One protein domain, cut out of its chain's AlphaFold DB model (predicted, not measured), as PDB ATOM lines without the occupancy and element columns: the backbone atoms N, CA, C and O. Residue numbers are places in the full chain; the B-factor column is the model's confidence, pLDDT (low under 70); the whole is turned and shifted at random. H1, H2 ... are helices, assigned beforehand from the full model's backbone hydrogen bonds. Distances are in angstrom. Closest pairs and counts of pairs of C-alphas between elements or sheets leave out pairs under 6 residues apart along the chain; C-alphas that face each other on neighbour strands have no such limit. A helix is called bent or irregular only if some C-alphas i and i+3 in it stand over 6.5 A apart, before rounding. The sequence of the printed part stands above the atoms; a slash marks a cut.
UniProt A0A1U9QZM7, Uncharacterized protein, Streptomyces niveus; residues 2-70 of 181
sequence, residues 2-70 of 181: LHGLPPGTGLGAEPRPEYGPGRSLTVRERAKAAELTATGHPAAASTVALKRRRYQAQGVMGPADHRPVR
ATOM      1  N   LEU A   2     100.873 117.518  79.799       79.31
ATOM      2  CA  LEU A   2      99.614 117.442  79.036       79.31
ATOM      3  C   LEU A   2      99.948 117.593  77.543       79.31
ATOM      4  O   LEU A   2     100.309 118.682  77.104       79.31
ATOM      5  N   HIS A   3      99.918 116.479  76.817       76.75
ATOM      6  CA  HIS A   3     100.437 116.347  75.448       76.75
ATOM      7  C   HIS A   3      99.350 115.932  74.441       76.75
ATOM      8  O   HIS A   3      99.652 115.723  73.278       76.75
ATOM      9  N   GLY A   4      98.086 115.824  74.864       76.19
ATOM     10  CA  GLY A   4      96.961 115.568  73.954       76.19
ATOM     11  C   GLY A   4      96.957 114.196  73.267       76.19
ATOM     12  O   GLY A   4      96.077 113.954  72.448       76.19
ATOM     13  N   LEU A   5      97.898 113.305  73.593       78.19
ATOM     14  CA  LEU A   5      97.969 111.960  73.022       78.19
ATOM     15  C   LEU A   5      97.136 110.973  73.854       78.19
ATOM     16  O   LEU A   5      97.198 111.017  75.090       78.19
ATOM     17  N   PRO A   6      96.362 110.084  73.211       68.50
ATOM     18  CA  PRO A   6      95.694 108.996  73.907       68.50
ATOM     19  C   PRO A   6      96.707 107.967  74.448       68.50
ATOM     20  O   PRO A   6      97.833 107.859  73.946       68.50
ATOM     21  N   PRO A   7      96.335 107.192  75.482       68.25
ATOM     22  CA  PRO A   7      97.166 106.089  75.956       68.25
ATOM     23  C   PRO A   7      97.375 105.055  74.837       68.25
ATOM     24  O   PRO A   7      96.444 104.757  74.095       68.25
ATOM     25  N   GLY A   8      98.592 104.516  74.715       66.75
ATOM     26  CA  GLY A   8      98.942 103.527  73.681       66.75
ATOM     27  C   GLY A   8      99.398 104.114  72.341       66.75
ATOM     28  O   GLY A   8      99.588 103.368  71.385       66.75
ATOM     29  N   THR A   9      99.594 105.431  72.253       73.69
ATOM     30  CA  THR A   9     100.120 106.052  71.031       73.69
ATOM     31  C   THR A   9     101.603 105.705  70.834       73.69
ATOM     32  O   THR A   9     102.390 105.812  71.776       73.69
ATOM     33  N   GLY A  10     101.983 105.293  69.618       68.88
ATOM     34  CA  GLY A  10     103.355 104.907  69.270       68.88
ATOM     35  C   GLY A  10     104.390 106.020  69.485       68.88
ATOM     36  O   GLY A  10     104.079 107.211  69.407       68.88
ATOM     37  N   LEU A  11     105.636 105.616  69.755       58.69
ATOM     38  CA  LEU A  11     106.781 106.519  69.898       58.69
ATOM     39  C   LEU A  11     106.974 107.305  68.589       58.69
ATOM     40  O   LEU A  11     107.341 106.723  67.575       58.69
ATOM     41  N   GLY A  12     106.695 108.611  68.610       67.44
ATOM     42  CA  GLY A  12     106.809 109.495  67.441       67.44
ATOM     43  C   GLY A  12     105.512 110.182  67.015       67.44
ATOM     44  O   GLY A  12     105.542 111.012  66.113       67.44
ATOM     45  N   ALA A  13     104.377 109.893  67.656       71.69
ATOM     46  CA  ALA A  13     103.153 110.630  67.363       71.69
ATOM     47  C   ALA A  13     103.238 112.086  67.824       71.69
ATOM     48  O   ALA A  13     103.542 112.381  68.986       71.69
ATOM     49  N   GLU A  14     102.917 112.995  66.909       74.31
ATOM     50  CA  GLU A  14     102.902 114.415  67.210       74.31
ATOM     51  C   GLU A  14     101.662 114.791  68.037       74.31
ATOM     52  O   GLU A  14     100.530 114.447  67.676       74.31
ATOM     53  N   PRO A  15     101.844 115.510  69.159       76.31
ATOM     54  CA  PRO A  15     100.753 116.166  69.865       76.31
ATOM     55  C   PRO A  15      99.918 117.027  68.917       76.31
ATOM     56  O   PRO A  15     100.472 117.703  68.050       76.31
ATOM     57  N   ARG A  16      98.597 117.101  69.138       79.56
ATOM     58  CA  ARG A  16      97.767 118.068  68.400       79.56
ATOM     59  C   ARG A  16      98.358 119.481  68.542       79.56
ATOM     60  O   ARG A  16      98.917 119.786  69.603       79.56
ATOM     61  N   PRO A  17      98.193 120.373  67.546       79.62
ATOM     62  CA  PRO A  17      98.843 121.690  67.530       79.62
ATOM     63  C   PRO A  17      98.608 122.530  68.797       79.62
ATOM     64  O   PRO A  17      99.477 123.278  69.248       79.62
ATOM     65  N   GLU A  18      97.442 122.368  69.418       81.44
ATOM     66  CA  GLU A  18      97.046 123.024  70.668       81.44
ATOM     67  C   GLU A  18      97.824 122.544  71.918       81.44
ATOM     68  O   GLU A  18      97.894 123.268  72.913       81.44
ATOM     69  N   TYR A  19      98.494 121.385  71.850       83.50
ATOM     70  CA  TYR A  19      99.365 120.816  72.893       83.50
ATOM     71  C   TYR A  19     100.860 120.847  72.558       83.50
ATOM     72  O   TYR A  19     101.665 120.338  73.348       83.50
ATOM     73  N   GLY A  20     101.235 121.437  71.420       80.88
ATOM     74  CA  GLY A  20     102.610 121.461  70.925       80.88
ATOM     75  C   GLY A  20     103.620 122.074  71.913       80.88
ATOM     76  O   GLY A  20     103.246 122.860  72.794       80.88
ATOM     77  N   PRO A  21     104.921 121.747  71.779       75.94
ATOM     78  CA  PRO A  21     105.966 122.099  72.746       75.94
ATOM     79  C   PRO A  21     106.119 123.610  72.979       75.94
ATOM     80  O   PRO A  21     106.429 124.007  74.099       75.94
ATOM     81  N   GLY A  22     105.805 124.450  71.986       81.81
ATOM     82  CA  GLY A  22     105.837 125.917  72.095       81.81
ATOM     83  C   GLY A  22     104.645 126.557  72.822       81.81
ATOM     84  O   GLY A  22     104.614 127.773  72.997       81.81
ATOM     85  N   ARG A  23     103.636 125.785  73.248       86.44
ATOM     86  CA  ARG A  23     102.466 126.319  73.971       86.44
ATOM     87  C   ARG A  23     102.677 126.280  75.478       86.44
ATOM     88  O   ARG A  23     103.113 125.259  76.011       86.44
ATOM     89  N   SER A  24     102.286 127.344  76.180       89.81
ATOM     90  CA  SER A  24     102.314 127.358  77.645       89.81
ATOM     91  C   SER A  24     101.338 126.334  78.224       89.81
ATOM     92  O   SER A  24     100.306 126.013  77.631       89.81
ATOM     93  N   LEU A  25     101.646 125.826  79.414       89.00
ATOM     94  CA  LEU A  25     100.820 124.824  80.081       89.00
ATOM     95  C   LEU A  25      99.372 125.301  80.292       89.00
ATOM     96  O   LEU A  25      98.442 124.532  80.076       89.00
ATOM     97  N   THR A  26      99.183 126.575  80.639       90.75
ATOM     98  CA  THR A  26      97.862 127.189  80.825       90.75
ATOM     99  C   THR A  26      97.026 127.161  79.544       90.75
ATOM    100  O   THR A  26      95.826 126.903  79.597       90.75
ATOM    101  N   VAL A  27      97.646 127.393  78.379       91.56
ATOM    102  CA  VAL A  27      96.963 127.301  77.077       91.56
ATOM    103  C   VAL A  27      96.508 125.867  76.817       91.56
ATOM    104  O   VAL A  27      95.358 125.650  76.447       91.56
ATOM    105  N   ARG A  28      97.365 124.883  77.108       93.06
ATOM    106  CA  ARG A  28      97.035 123.459  76.955       93.06
ATOM    107  C   ARG A  28      95.905 123.020  77.892       93.06
ATOM    108  O   ARG A  28      95.041 122.244  77.502       93.06
ATOM    109  N   GLU A  29      95.886 123.521  79.128       93.94
ATOM    110  CA  GLU A  29      94.815 123.243  80.097       93.94
ATOM    111  C   GLU A  29      93.468 123.833  79.645       93.94
ATOM    112  O   GLU A  29      92.436 123.179  79.803       93.94
ATOM    113  N   ARG A  30      93.471 125.025  79.028       93.06
ATOM    114  CA  ARG A  30      92.272 125.627  78.415       93.06
ATOM    115  C   ARG A  30      91.798 124.855  77.187       93.06
ATOM    116  O   ARG A  30      90.604 124.592  77.091       93.06
ATOM    117  N   ALA A  31      92.711 124.453  76.303       92.56
ATOM    118  CA  ALA A  31      92.382 123.616  75.148       92.56
ATOM    119  C   ALA A  31      91.714 122.309  75.599       92.56
ATOM    120  O   ALA A  31      90.637 121.957  75.123       92.56
ATOM    121  N   LYS A  32      92.262 121.658  76.635       91.19
ATOM    122  CA  LYS A  32      91.666 120.430  77.169       91.19
ATOM    123  C   LYS A  32      90.302 120.645  77.811       91.19
ATOM    124  O   LYS A  32      89.430 119.789  77.698       91.19
ATOM    125  N   ALA A  33      90.105 121.769  78.492       92.75
ATOM    126  CA  ALA A  33      88.807 122.137  79.049       92.75
ATOM    127  C   ALA A  33      87.750 122.356  77.951       92.75
ATOM    128  O   ALA A  33      86.616 121.894  78.094       92.75
ATOM    129  N   ALA A  34      88.130 122.999  76.843       92.06
ATOM    130  CA  ALA A  34      87.263 123.181  75.683       92.06
ATOM    131  C   ALA A  34      86.898 121.837  75.030       92.06
ATOM    132  O   ALA A  34      85.719 121.587  74.798       92.06
ATOM    133  N   GLU A  35      87.866 120.934  74.834       91.19
ATOM    134  CA  GLU A  35      87.603 119.574  74.330       91.19
ATOM    135  C   GLU A  35      86.626 118.787  75.212       91.19
ATOM    136  O   GLU A  35      85.704 118.142  74.715       91.19
ATOM    137  N   LEU A  36      86.836 118.817  76.533       91.50
ATOM    138  CA  LEU A  36      85.963 118.122  77.479       91.50
ATOM    139  C   LEU A  36      84.544 118.689  77.415       91.50
ATOM    140  O   LEU A  36      83.577 117.939  77.345       91.50
ATOM    141  N   THR A  37      84.422 120.012  77.357       92.38
ATOM    142  CA  THR A  37      83.118 120.673  77.263       92.38
ATOM    143  C   THR A  37      82.416 120.335  75.944       92.38
ATOM    144  O   THR A  37      81.236 119.996  75.963       92.38
ATOM    145  N   ALA A  38      83.139 120.325  74.818       91.38
ATOM    146  CA  ALA A  38      82.608 119.950  73.503       91.38
ATOM    147  C   ALA A  38      82.137 118.486  73.432       91.38
ATOM    148  O   ALA A  38      81.225 118.167  72.677       91.38
ATOM    149  N   THR A  39      82.723 117.601  74.241       91.88
ATOM    150  CA  THR A  39      82.339 116.180  74.345       91.88
ATOM    151  C   THR A  39      81.268 115.913  75.411       91.88
ATOM    152  O   THR A  39      80.984 114.761  75.723       91.88
ATOM    153  N   GLY A  40      80.643 116.961  75.966       92.44
ATOM    154  CA  GLY A  40      79.555 116.840  76.945       92.44
ATOM    155  C   GLY A  40      80.013 116.719  78.403       92.44
ATOM    156  O   GLY A  40      79.201 116.463  79.292       92.44
ATOM    157  N   HIS A  41      81.300 116.927  78.683       90.06
ATOM    158  CA  HIS A  41      81.873 116.932  80.027       90.06
ATOM    159  C   HIS A  41      82.291 118.354  80.426       90.06
ATOM    160  O   HIS A  41      83.467 118.705  80.299       90.06
ATOM    161  N   PRO A  42      81.362 119.192  80.924       90.19
ATOM    162  CA  PRO A  42      81.677 120.571  81.275       90.19
ATOM    163  C   PRO A  42      82.789 120.611  82.329       90.19
ATOM    164  O   PRO A  42      82.656 120.076  83.432       90.19
ATOM    165  N   ALA A  43      83.910 121.237  81.977       91.44
ATOM    166  CA  ALA A  43      85.075 121.335  82.843       91.44
ATOM    167  C   ALA A  43      85.761 122.688  82.663       91.44
ATOM    168  O   ALA A  43      86.029 123.120  81.547       91.44
ATOM    169  N   ALA A  44      86.108 123.338  83.773       94.38
ATOM    170  CA  ALA A  44      86.926 124.542  83.746       94.38
ATOM    171  C   ALA A  44      88.417 124.191  83.598       94.38
ATOM    172  O   ALA A  44      88.874 123.131  84.040       94.38
ATOM    173  N   ALA A  45      89.212 125.123  83.068       93.44
ATOM    174  CA  ALA A  45      90.670 124.968  82.989       93.44
ATOM    175  C   ALA A  45      91.309 124.722  84.373       93.44
ATOM    176  O   ALA A  45      92.237 123.928  84.498       93.44
ATOM    177  N   SER A  46      90.759 125.323  85.435       94.62
ATOM    178  CA  SER A  46      91.178 125.079  86.823       94.62
ATOM    179  C   SER A  46      90.943 123.630  87.269       94.62
ATOM    180  O   SER A  46      91.789 123.047  87.950       94.62
ATOM    181  N   THR A  47      89.839 123.010  86.845       93.38
ATOM    182  CA  THR A  47      89.544 121.592  87.100       93.38
ATOM    183  C   THR A  47      90.554 120.688  86.399       93.38
ATOM    184  O   THR A  47      91.046 119.731  87.002       93.38
ATOM    185  N   VAL A  48      90.910 121.003  85.150       93.69
ATOM    186  CA  VAL A  48      91.949 120.279  84.401       93.69
ATOM    187  C   VAL A  48      93.307 120.417  85.095       93.69
ATOM    188  O   VAL A  48      93.986 119.412  85.314       93.69
ATOM    189  N   ALA A  49      93.671 121.628  85.522       93.88
ATOM    190  CA  ALA A  49      94.907 121.889  86.254       93.88
ATOM    191  C   ALA A  49      94.978 121.099  87.573       93.88
ATOM    192  O   ALA A  49      96.003 120.481  87.876       93.88
ATOM    193  N   LEU A  50      93.881 121.059  88.340       94.00
ATOM    194  CA  LEU A  50      93.776 120.278  89.574       94.00
ATOM    195  C   LEU A  50      93.968 118.779  89.308       94.00
ATOM    196  O   LEU A  50      94.790 118.140  89.967       94.00
ATOM    197  N   LYS A  51      93.243 118.218  88.331       91.81
ATOM    198  CA  LYS A  51      93.364 116.800  87.956       91.81
ATOM    199  C   LYS A  51      94.786 116.468  87.502       91.81
ATOM    200  O   LYS A  51      95.349 115.476  87.954       91.81
ATOM    201  N   ARG A  52      95.411 117.332  86.698       92.38
ATOM    202  CA  ARG A  52      96.811 117.188  86.265       92.38
ATOM    203  C   ARG A  52      97.783 117.167  87.447       92.38
ATOM    204  O   ARG A  52      98.690 116.337  87.463       92.38
ATOM    205  N   ARG A  53      97.619 118.072  88.420       92.81
ATOM    206  CA  ARG A  53      98.458 118.117  89.632       92.81
ATOM    207  C   ARG A  53      98.306 116.839  90.458       92.81
ATOM    208  O   ARG A  53      99.308 116.255  90.852       92.81
ATOM    209  N   ARG A  54      97.074 116.358  90.657       92.62
ATOM    210  CA  ARG A  54      96.823 115.088  91.360       92.62
ATOM    211  C   ARG A  54      97.429 113.894  90.635       92.62
ATOM    212  O   ARG A  54      98.027 113.049  91.284       92.62
ATOM    213  N   TYR A  55      97.330 113.861  89.309       90.88
ATOM    214  CA  TYR A  55      97.975 112.828  88.502       90.88
ATOM    215  C   TYR A  55      99.496 112.803  88.694       90.88
ATOM    216  O   TYR A  55     100.087 111.740  88.805       90.88
ATOM    217  N   GLN A  56     100.138 113.971  88.774       90.06
ATOM    218  CA  GLN A  56     101.585 114.046  89.012       90.06
ATOM    219  C   GLN A  56     101.979 113.566  90.406       90.06
ATOM    220  O   GLN A  56     103.008 112.922  90.547       90.06
ATOM    221  N   ALA A  57     101.167 113.866  91.419       91.31
ATOM    222  CA  ALA A  57     101.468 113.501  92.799       91.31
ATOM    223  C   ALA A  57     101.120 112.040  93.140       91.31
ATOM    224  O   ALA A  57     101.784 111.435  93.969       91.31
ATOM    225  N   GLN A  58     100.053 111.490  92.552       89.25
ATOM    226  CA  GLN A  58      99.433 110.223  92.978       89.25
ATOM    227  C   GLN A  58      99.279 109.218  91.823       89.25
ATOM    228  O   GLN A  58      98.620 108.187  91.971       89.25
ATOM    229  N   GLY A  59      99.836 109.523  90.648       88.69
ATOM    230  CA  GLY A  59      99.699 108.703  89.448       88.69
ATOM    231  C   GLY A  59      98.251 108.594  88.966       88.69
ATOM    232  O   GLY A  59      97.427 109.494  89.159       88.69
ATOM    233  N   VAL A  60      97.924 107.458  88.348       86.44
ATOM    234  CA  VAL A  60      96.604 107.173  87.752       86.44
ATOM    235  C   VAL A  60      95.460 107.298  88.767       86.44
ATOM    236  O   VAL A  60      94.367 107.732  88.409       86.44
ATOM    237  N   MET A  61      95.716 107.007  90.046       84.81
ATOM    238  CA  MET A  61      94.705 107.096  91.106       84.81
ATOM    239  C   MET A  61      94.370 108.533  91.518       84.81
ATOM    240  O   MET A  61      93.308 108.780  92.088       84.81
ATOM    241  N   GLY A  62      95.231 109.509  91.230       88.25
ATOM    242  CA  GLY A  62      95.038 110.887  91.683       88.25
ATOM    243  C   GLY A  62      93.772 111.566  91.141       88.25
ATOM    244  O   GLY A  62      93.007 112.143  91.921       88.25
ATOM    245  N   PRO A  63      93.527 111.532  89.817       88.44
ATOM    246  CA  PRO A  63      92.330 112.113  89.211       88.44
ATOM    247  C   PRO A  63      91.038 111.323  89.446       88.44
ATOM    248  O   PRO A  63      89.977 111.837  89.085       88.44
ATOM    249  N   ALA A  64      91.119 110.102  89.984       86.56
ATOM    250  CA  ALA A  64      89.960 109.243  90.191       86.56
ATOM    251  C   ALA A  64      88.962 109.865  91.184       86.56
ATOM    252  O   ALA A  64      89.334 110.641  92.072       86.56
ATOM    253  N   ASP A  65      87.678 109.523  91.035       79.44
ATOM    254  CA  ASP A  65      86.695 109.842  92.065       79.44
ATOM    255  C   ASP A  65      86.925 108.921  93.266       79.44
ATOM    256  O   ASP A  65      86.759 107.706  93.195       79.44
ATOM    257  N   HIS A  66      87.321 109.519  94.386       73.06
ATOM    258  CA  HIS A  66      87.562 108.800  95.633       73.06
ATOM    259  C   HIS A  66      86.276 108.556  96.430       73.06
ATOM    260  O   HIS A  66      86.313 107.850  97.432       73.06
ATOM    261  N   ARG A  67      85.126 109.112  96.021       68.06
ATOM    262  CA  ARG A  67      83.827 108.861  96.672       68.06
ATOM    263  C   ARG A  67      83.466 107.371  96.763       68.06
ATOM    264  O   ARG A  67      83.088 106.970  97.862       68.06
ATOM    265  N   PRO A  68      83.598 106.552  95.699       64.88
ATOM    266  CA  PRO A  68      83.371 105.106  95.789       64.88
ATOM    267  C   PRO A  68      84.425 104.373  96.633       64.88
ATOM    268  O   PRO A  68      84.108 103.372  97.266       64.88
ATOM    269  N   VAL A  69      85.663 104.875  96.685       61.00
ATOM    270  CA  VAL A  69      86.775 104.246  97.429       61.00
ATOM    271  C   VAL A  69      86.754 104.604  98.916       61.00
ATOM    272  O   VAL A  69      87.298 103.870  99.744       61.00
ATOM    273  N   ARG A  70      86.108 105.714  99.294       58.06
ATOM    274  CA  ARG A  70      85.935 106.106 100.692       58.06
ATOM    275  C   ARG A  70      85.046 105.072 101.375       58.06
ATOM    276  O   ARG A  70      83.825 105.212 101.386       58.06
TER     277      ARG A  70
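This is residues 2 to 70 of the 181 residues of an uncharacterized protein of Streptomyces niveus (UniProt A0A1U9QZM7). Two helices meet about perpendicular, H2 standing with its first residues on H1; before them a long looping stretch, residues 2 to 24, has no named element. Residues 7 to 12, 56 to 61 of H2 and the tail 65 to 70 stick out. The 69 printed residues, under half in named elements, hold H1 then H2 and no named strand: all helix. The whole is only just compact, close to loose, with radius of gyration of the C-alphas 13.1 A, spanning 39 by 26 by 21 A.

Find C-alpha 25 at (100.820, 124.824, 80.081); from there H1 runs 20.0 A to residue 38. H2, residues 45 to 61, also 20.0 A, ends at C-alpha 61 (94.705, 107.096, 91.106). It has a kink of 79 degrees near residue 55 and is irregular: C-alphas 57 and 60 are 9.4 A apart.

Look at Arg 30 and Ala 45, the closest C-alphas, 4.9 A apart: H1 and H2 touch there, H2 with residues 45 to 49 alone, about perpendicular at 81 degrees. Every O i to N i+4 pair is within hydrogen-bond range in H1, and 11 of 13 in H2.

The C-alphas of Gly 22 and Arg 70, the farthest apart, are 40.1 A apart. The printed part has no cut, and the link from H1 to H2 is short. Look for pLDDT under 70 at residues 6 to 8, 10 to 12 and 67 to 70.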